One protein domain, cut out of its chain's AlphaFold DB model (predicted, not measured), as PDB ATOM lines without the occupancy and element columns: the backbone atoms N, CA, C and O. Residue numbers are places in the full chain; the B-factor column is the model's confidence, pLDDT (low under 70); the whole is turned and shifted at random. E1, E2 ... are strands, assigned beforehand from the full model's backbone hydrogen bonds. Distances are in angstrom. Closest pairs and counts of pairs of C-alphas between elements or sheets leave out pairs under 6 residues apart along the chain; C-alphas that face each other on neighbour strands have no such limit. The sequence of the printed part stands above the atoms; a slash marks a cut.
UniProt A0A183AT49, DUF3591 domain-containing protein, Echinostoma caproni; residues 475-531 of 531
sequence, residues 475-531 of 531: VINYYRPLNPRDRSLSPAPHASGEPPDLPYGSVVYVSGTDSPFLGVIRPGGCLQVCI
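Overview. This is residues 475 to 531 of the 531 residues of the protein "DUF3591 domain-containing protein" of Echinostoma caproni (UniProt A0A183AT49). With little regular structure, this is a small sheet of three short strands at one end of a flat outline, with two long loops, residues 480 to 505 and 510 to 525, between the strands; the first loop reaches to the far end. The 57 printed residues hold E1, E2 and E3 in chain order and no named helix; the mixed sheet runs E2, E1, E3. The class is all strand, with 14 residues in named elements. The whole is compact, radius of gyration of the C-alphas 11.3 A, spanning 35 by 25 by 13 A.

Arrangement. Start at E1, residues 475 to 479, the inner strand. Edge strand E2, residues 506 to 509, is parallel to it at 29 degrees; find N 477 and O 506 at 2.9 A. Edge strand E3, residues 526 to 530, is antiparallel to E1 at 158 degrees; find N 476 and O 529 at 2.8 A. E2 and E3 are apart.

Along the chain. Find C-alpha 475 at (178.968, 256.814, 327.230); E1 runs 12.9 A from there. E2 runs 10.0 A. E3 runs 13.6 A to C-alpha 530 at (181.735, 258.515, 330.435).

Size, cuts and confidence. The C-alphas farthest apart, of Ser 488 and Ile 531, are 35.0 A apart. The printed part has no cut, and both links are long. Confidence is under 70 at residues 483 to 498, 512 to 514 and 531.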
ATOM      1  N   VAL A 475     179.988 256.948 326.197       86.50
ATOM      2  CA  VAL A 475     178.968 256.814 327.230       86.50
ATOM      3  C   VAL A 475     178.572 255.342 327.316       86.50
ATOM      4  O   VAL A 475     178.189 254.733 326.315       86.50
ATOM      5  N   ILE A 476     178.697 254.752 328.499       85.25
ATOM      6  CA  ILE A 476     178.358 253.356 328.780       85.25
ATOM      7  C   ILE A 476     177.306 253.324 329.879       85.25
ATOM      8  O   ILE A 476     177.450 253.980 330.906       85.25
ATOM      9  N   ASN A 477     176.268 252.521 329.669       85.94
ATOM     10  CA  ASN A 477     175.176 252.340 330.615       85.94
ATOM     11  C   ASN A 477     175.345 250.970 331.282       85.94
ATOM     12  O   ASN A 477     174.921 249.946 330.739       85.94
ATOM     13  N   TYR A 478     176.008 250.925 332.434       83.56
ATOM     14  CA  TYR A 478     176.186 249.686 333.183       83.56
ATOM     15  C   TYR A 478     174.883 249.313 333.884       83.56
ATOM     16  O   TYR A 478     174.384 250.065 334.712       83.56
ATOM     17  N   TYR A 479     174.323 248.149 333.570       83.44
ATOM     18  CA  TYR A 479     173.076 247.664 334.157       83.44
ATOM     19  C   TYR A 479     173.289 246.320 334.844       83.44
ATOM     20  O   TYR A 479     173.846 245.391 334.252       83.44
ATOM     21  N   ARG A 480     172.813 246.188 336.085       80.81
ATOM     22  CA  ARG A 480     172.842 244.920 336.822       80.81
ATOM     23  C   ARG A 480     171.443 244.297 336.846       80.81
ATOM     24  O   ARG A 480     170.555 244.869 337.464       80.81
ATOM     25  N   PRO A 481     171.225 243.107 336.262       76.56
ATOM     26  CA  PRO A 481     169.919 242.450 336.302       76.56
ATOM     27  C   PRO A 481     169.466 242.035 337.711       76.56
ATOM     28  O   PRO A 481     170.280 241.664 338.562       76.56
ATOM     29  N   LEU A 482     168.147 242.007 337.921       72.12
ATOM     30  CA  LEU A 482     167.500 241.342 339.058       72.12
ATOM     31  C   LEU A 482     167.598 239.812 338.917       72.12
ATOM     32  O   LEU A 482     167.151 239.256 337.912       72.12
ATOM     33  N   ASN A 483     168.112 239.127 339.944       65.25
ATOM     34  CA  ASN A 483     168.081 237.665 340.069       65.25
ATOM     35  C   ASN A 483     167.600 237.281 341.485       65.25
ATOM     36  O   ASN A 483     168.259 237.697 342.439       65.25
ATOM     37  N   PRO A 484     166.523 236.480 341.656       59.53
ATOM     38  CA  PRO A 484     165.641 235.915 340.630       59.53
ATOM     39  C   PRO A 484     164.806 236.995 339.921       59.53
ATOM     40  O   PRO A 484     164.497 238.027 340.505       59.53
ATOM     41  N   ARG A 485     164.394 236.739 338.671       54.84
ATOM     42  CA  ARG A 485     163.549 237.642 337.852       54.84
ATOM     43  C   ARG A 485     162.129 237.865 338.404       54.84
ATOM     44  O   ARG A 485     161.298 238.473 337.735       54.84
ATOM     45  N   ASP A 486     161.833 237.343 339.590       53.16
ATOM     46  CA  ASP A 486     160.547 237.509 340.249       53.16
ATOM     47  C   ASP A 486     160.522 238.851 340.990       53.16
ATOM     48  O   ASP A 486     161.184 239.039 342.013       53.16
ATOM     49  N   ARG A 487     159.742 239.796 340.454       52.50
ATOM     50  CA  ARG A 487     159.552 241.146 341.010       52.50
ATOM     51  C   ARG A 487     159.084 241.115 342.473       52.50
ATOM     52  O   ARG A 487     159.353 242.067 343.197       52.50
ATOM     53  N   SER A 488     158.417 240.042 342.908       53.84
ATOM     54  CA  SER A 488     157.922 239.883 344.282       53.84
ATOM     55  C   SER A 488     158.992 239.458 345.297       53.84
ATOM     56  O   SER A 488     158.798 239.639 346.495       53.84
ATOM     57  N   LEU A 489     160.130 238.931 344.827       49.31
ATOM     58  CA  LEU A 489     161.250 238.471 345.659       49.31
ATOM     59  C   LEU A 489     162.435 239.453 345.652       49.31
ATOM     60  O   LEU A 489     163.448 239.208 346.308       49.31
ATOM     61  N   SER A 490     162.325 240.556 344.908       49.59
ATOM     62  CA  SER A 490     163.352 241.594 344.838       49.59
ATOM     63  C   SER A 490     163.269 242.540 346.042       49.59
ATOM     64  O   SER A 490     162.185 243.054 346.324       49.59
ATOM     65  N   PRO A 491     164.399 242.876 346.692       48.66
ATOM     66  CA  PRO A 491     164.457 243.916 347.724       48.66
ATOM     67  C   PRO A 491     164.009 245.308 347.239       48.66
ATOM     68  O   PRO A 491     163.755 246.184 348.059       48.66
ATOM     69  N   ALA A 492     163.921 245.519 345.919       49.47
ATOM     70  CA  ALA A 492     163.505 246.770 345.292       49.47
ATOM     71  C   ALA A 492     162.372 246.518 344.268       49.47
ATOM     72  O   ALA A 492     162.655 246.188 343.113       49.47
ATOM     73  N   PRO A 493     161.088 246.678 344.649       49.97
ATOM     74  CA  PRO A 493     159.939 246.458 343.758       49.97
ATOM     75  C   PRO A 493     159.801 247.509 342.638       49.97
ATOM     76  O   PRO A 493     159.049 247.293 341.686       49.97
ATOM     77  N   HIS A 494     160.533 248.627 342.731       51.97
ATOM     78  CA  HIS A 494     160.569 249.696 341.723       51.97
ATOM     79  C   HIS A 494     161.620 249.483 340.624       51.97
ATOM     80  O   HIS A 494     161.558 250.161 339.602       51.97
ATOM     81  N   ALA A 495     162.560 248.550 340.801       53.03
ATOM     82  CA  ALA A 495     163.588 248.294 339.802       53.03
ATOM     83  C   ALA A 495     162.995 247.524 338.607       53.03
ATOM     84  O   ALA A 495     162.356 246.476 338.768       53.03
ATOM     85  N   SER A 496     163.161 248.057 337.396       54.59
ATOM     86  CA  SER A 496     162.755 247.378 336.166       54.59
ATOM     87  C   SER A 496     163.594 246.110 335.975       54.59
ATOM     88  O   SER A 496     164.785 246.092 336.257       54.59
ATOM     89  N   GLY A 497     162.976 245.016 335.515       60.09
ATOM     90  CA  GLY A 497     163.710 243.785 335.172       60.09
ATOM     91  C   GLY A 497     164.575 243.936 333.913       60.09
ATOM     92  O   GLY A 497     165.455 243.113 333.655       60.09
ATOM     93  N   GLU A 498     164.355 245.014 333.165       69.12
ATOM     94  CA  GLU A 498     165.049 245.395 331.940       69.12
ATOM     95  C   GLU A 498     165.813 246.710 332.151       69.12
ATOM     96  O   GLU A 498     165.401 247.521 332.993       69.12
ATOM     97  N   PRO A 499     166.921 246.925 331.418       76.06
ATOM     98  CA  PRO A 499     167.656 248.181 331.484       76.06
ATOM     99  C   PRO A 499     166.765 249.357 331.045       76.06
ATOM    100  O   PRO A 499     165.962 249.194 330.123       76.06
ATOM    101  N   PRO A 500     166.907 250.540 331.666       76.81
ATOM    102  CA  PRO A 500     166.214 251.739 331.214       76.81
ATOM    103  C   PRO A 500     166.679 252.141 329.806       76.81
ATOM    104  O   PRO A 500     167.857 252.009 329.468       76.81
ATOM    105  N   ASP A 501     165.747 252.650 328.999       79.94
ATOM    106  CA  ASP A 501     166.046 253.208 327.679       79.94
ATOM    107  C   ASP A 501     166.597 254.629 327.850       79.94
ATOM    108  O   ASP A 501     165.864 255.567 328.169       79.94
ATOM    109  N   LEU A 502     167.918 254.765 327.730       81.94
ATOM    110  CA  LEU A 502     168.623 256.037 327.851       81.94
ATOM    111  C   LEU A 502     168.927 256.592 326.451       81.94
ATOM    112  O   LEU A 502     169.325 255.828 325.572       81.94
ATOM    113  N   PRO A 503     168.818 257.919 326.234       82.75
ATOM    114  CA  PRO A 503     168.985 258.523 324.908       82.75
ATOM    115  C   PRO A 503     170.407 258.384 324.346       82.75
ATOM    116  O   PRO A 503     170.603 258.473 323.134       82.75
ATOM    117  N   TYR A 504     171.396 258.168 325.217       85.12
ATOM    118  CA  TYR A 504     172.803 258.040 324.857       85.12
ATOM    119  C   TYR A 504     173.452 256.841 325.552       85.12
ATOM    120  O   TYR A 504     173.077 256.447 326.658       85.12
ATOM    121  N   GLY A 505     174.489 256.313 324.906       83.56
ATOM    122  CA  GLY A 505     175.369 255.286 325.448       83.56
ATOM    123  C   GLY A 505     174.948 253.848 325.155       83.56
ATOM    124  O   GLY A 505     173.801 253.551 324.832       83.56
ATOM    125  N   SER A 506     175.916 252.936 325.245       82.81
ATOM    126  CA  SER A 506     175.693 251.503 325.026       82.81
ATOM    127  C   SER A 506     175.475 250.771 326.345       82.81
ATOM    128  O   SER A 506     176.273 250.924 327.272       82.81
ATOM    129  N   VAL A 507     174.439 249.933 326.420       84.31
ATOM    130  CA  VAL A 507     174.154 249.125 327.614       84.31
ATOM    131  C   VAL A 507     175.166 247.990 327.767       84.31
ATOM    132  O   VAL A 507     175.385 247.205 326.844       84.31
ATOM    133  N   VAL A 508     175.742 247.872 328.964       83.94
ATOM    134  CA  VAL A 508     176.646 246.787 329.355       83.94
ATOM    135  C   VAL A 508     176.098 246.092 330.595       83.94
ATOM    136  O   VAL A 508     175.884 246.707 331.635       83.94
ATOM    137  N   TYR A 509     175.890 244.782 330.488       81.75
ATOM    138  CA  TYR A 509     175.384 243.972 331.589       81.75
ATOM    139  C   TYR A 509     176.491 243.613 332.578       81.75
ATOM    140  O   TYR A 509     177.524 243.058 332.197       81.75
ATOM    141  N   VAL A 510     176.224 243.875 333.852       79.25
ATOM    142  CA  VAL A 510     177.100 243.580 334.984       79.25
ATOM    143  C   VAL A 510     176.548 242.394 335.775       79.25
ATOM    144  O   VAL A 510     175.348 242.322 336.044       79.25
ATOM    145  N   SER A 511     177.410 241.443 336.143       72.31
ATOM    146  CA  SER A 511     177.018 240.211 336.846       72.31
ATOM    147  C   SER A 511     177.616 240.141 338.253       72.31
ATOM    148  O   SER A 511     178.798 240.396 338.452       72.31
ATOM    149  N   GLY A 512     176.813 239.736 339.243       69.56
ATOM    150  CA  GLY A 512     177.300 239.498 340.610       69.56
ATOM    151  C   GLY A 512     177.860 240.756 341.290       69.56
ATOM    152  O   GLY A 512     177.182 241.778 341.332       69.56
ATOM    153  N   THR A 513     179.067 240.660 341.857       63.91
ATOM    154  CA  THR A 513     179.812 241.767 342.499       63.91
ATOM    155  C   THR A 513     180.815 242.447 341.561       63.91
ATOM    156  O   THR A 513     181.629 243.240 342.026       63.91
ATOM    157  N   ASP A 514     180.814 242.106 340.270       66.12
ATOM    158  CA  ASP A 514     181.812 242.565 339.300       66.12
ATOM    159  C   ASP A 514     181.509 243.990 338.816       66.12
ATOM    160  O   ASP A 514     180.990 244.198 337.726       66.12
ATOM    161  N   SER A 515     181.744 244.984 339.671       72.50
ATOM    162  CA  SER A 515     181.534 246.393 339.336       72.50
ATOM    163  C   SER A 515     182.818 247.018 338.789       72.50
ATOM    164  O   SER A 515     183.875 246.817 339.389       72.50
ATOM    165  N   PRO A 516     182.755 247.817 337.707       71.25
ATOM    166  CA  PRO A 516     183.903 248.598 337.245       71.25
ATOM    167  C   PRO A 516     184.203 249.799 338.162       71.25
ATOM    168  O   PRO A 516     185.195 250.493 337.959       71.25
ATOM    169  N   PHE A 517     183.352 250.048 339.161       78.44
ATOM    170  CA  PHE A 517     183.507 251.105 340.154       78.44
ATOM    171  C   PHE A 517     183.970 250.535 341.494       78.44
ATOM    172  O   PHE A 517     183.836 249.341 341.761       78.44
ATOM    173  N   LEU A 518     184.443 251.417 342.377       74.38
ATOM    174  CA  LEU A 518     184.836 251.052 343.743       74.38
ATOM    175  C   LEU A 518     183.706 250.369 344.526       74.38
ATOM    176  O   LEU A 518     183.969 249.490 345.345       74.38
ATOM    177  N   GLY A 519     182.457 250.775 344.286       71.00
ATOM    178  CA  GLY A 519     181.284 250.161 344.896       71.00
ATOM    179  C   GLY A 519     180.458 249.342 343.908       71.00
ATOM    180  O   GLY A 519     180.612 249.439 342.689       71.00
ATOM    181  N   VAL A 520     179.572 248.500 344.442       75.00
ATOM    182  CA  VAL A 520     178.810 247.537 343.643       75.00
ATOM    183  C   VAL A 520     177.481 248.144 343.201       75.00
ATOM    184  O   VAL A 520     176.707 248.602 344.038       75.00
ATOM    185  N   ILE A 521     177.187 248.083 341.897       75.19
ATOM    186  CA  ILE A 521     175.892 248.507 341.340       75.19
ATOM    187  C   ILE A 521     174.775 247.659 341.961       75.19
ATOM    188  O   ILE A 521     174.885 246.428 342.019       75.19
ATOM    189  N   ARG A 522     173.691 248.286 342.423       74.94
ATOM    190  CA  ARG A 522     172.526 247.582 342.989       74.94
ATOM    191  C   ARG A 522     171.871 246.639 341.974       74.94
ATOM    192  O   ARG A 522     171.816 246.968 340.792       74.94
ATOM    193  N   PRO A 523     171.347 245.466 342.384       75.12
ATOM    194  CA  PRO A 523     170.495 244.666 341.508       75.12
ATOM    195  C   PRO A 523     169.314 245.501 341.005       75.12
ATOM    196  O   PRO A 523     168.584 246.081 341.804       75.12
ATOM    197  N   GLY A 524     169.139 245.556 339.687       73.50
ATOM    198  CA  GLY A 524     168.137 246.375 339.008       73.50
ATOM    199  C   GLY A 524     168.539 247.837 338.802       73.50
ATOM    200  O   GLY A 524     167.783 248.587 338.194       73.50
ATOM    201  N   GLY A 525     169.716 248.238 339.289       76.50
ATOM    202  CA  GLY A 525     170.285 249.563 339.076       76.50
ATOM    203  C   GLY A 525     170.939 249.697 337.701       76.50
ATOM    204  O   GLY A 525     171.479 248.730 337.146       76.50
ATOM    205  N   CYS A 526     170.908 250.917 337.164       80.81
ATOM    206  CA  CYS A 526     171.607 251.304 335.946       80.81
ATOM    207  C   CYS A 526     172.418 252.573 336.196       80.81
ATOM    208  O   CYS A 526     171.859 253.578 336.615       80.81
ATOM    209  N   LEU A 527     173.717 252.524 335.907       82.56
ATOM    210  CA  LEU A 527     174.637 253.635 336.092       82.56
ATOM    211  C   LEU A 527     175.287 254.006 334.756       82.56
ATOM    212  O   LEU A 527     175.970 253.188 334.133       82.56
ATOM    213  N   GLN A 528     175.060 255.242 334.317       83.25
ATOM    214  CA  GLN A 528     175.647 255.809 333.107       83.25
ATOM    215  C   GLN A 528     176.989 256.471 333.419       83.25
ATOM    216  O   GLN A 528     177.084 257.259 334.355       83.25
ATOM    217  N   VAL A 529     178.016 256.176 332.619       82.38
ATOM    218  CA  VAL A 529     179.380 256.686 332.811       82.38
ATOM    219  C   VAL A 529     180.029 257.069 331.490       82.38
ATOM    220  O   VAL A 529     179.795 256.432 330.465       82.38
ATOM    221  N   CYS A 530     180.860 258.112 331.530       81.44
ATOM    222  CA  CYS A 530     181.735 258.515 330.435       81.44
ATOM    223  C   CYS A 530     183.137 257.917 330.644       81.44
ATOM    224  O   CYS A 530     183.707 258.090 331.721       81.44
ATOM    225  N   ILE A 531     183.672 257.214 329.642       67.81
ATOM    226  CA  ILE A 531     185.003 256.576 329.656       67.81
ATOM    227  C   ILE A 531     185.834 257.041 328.467       67.81
ATOM    228  O   ILE A 531     185.288 257.067 327.336       67.81
TER     229      ILE A 531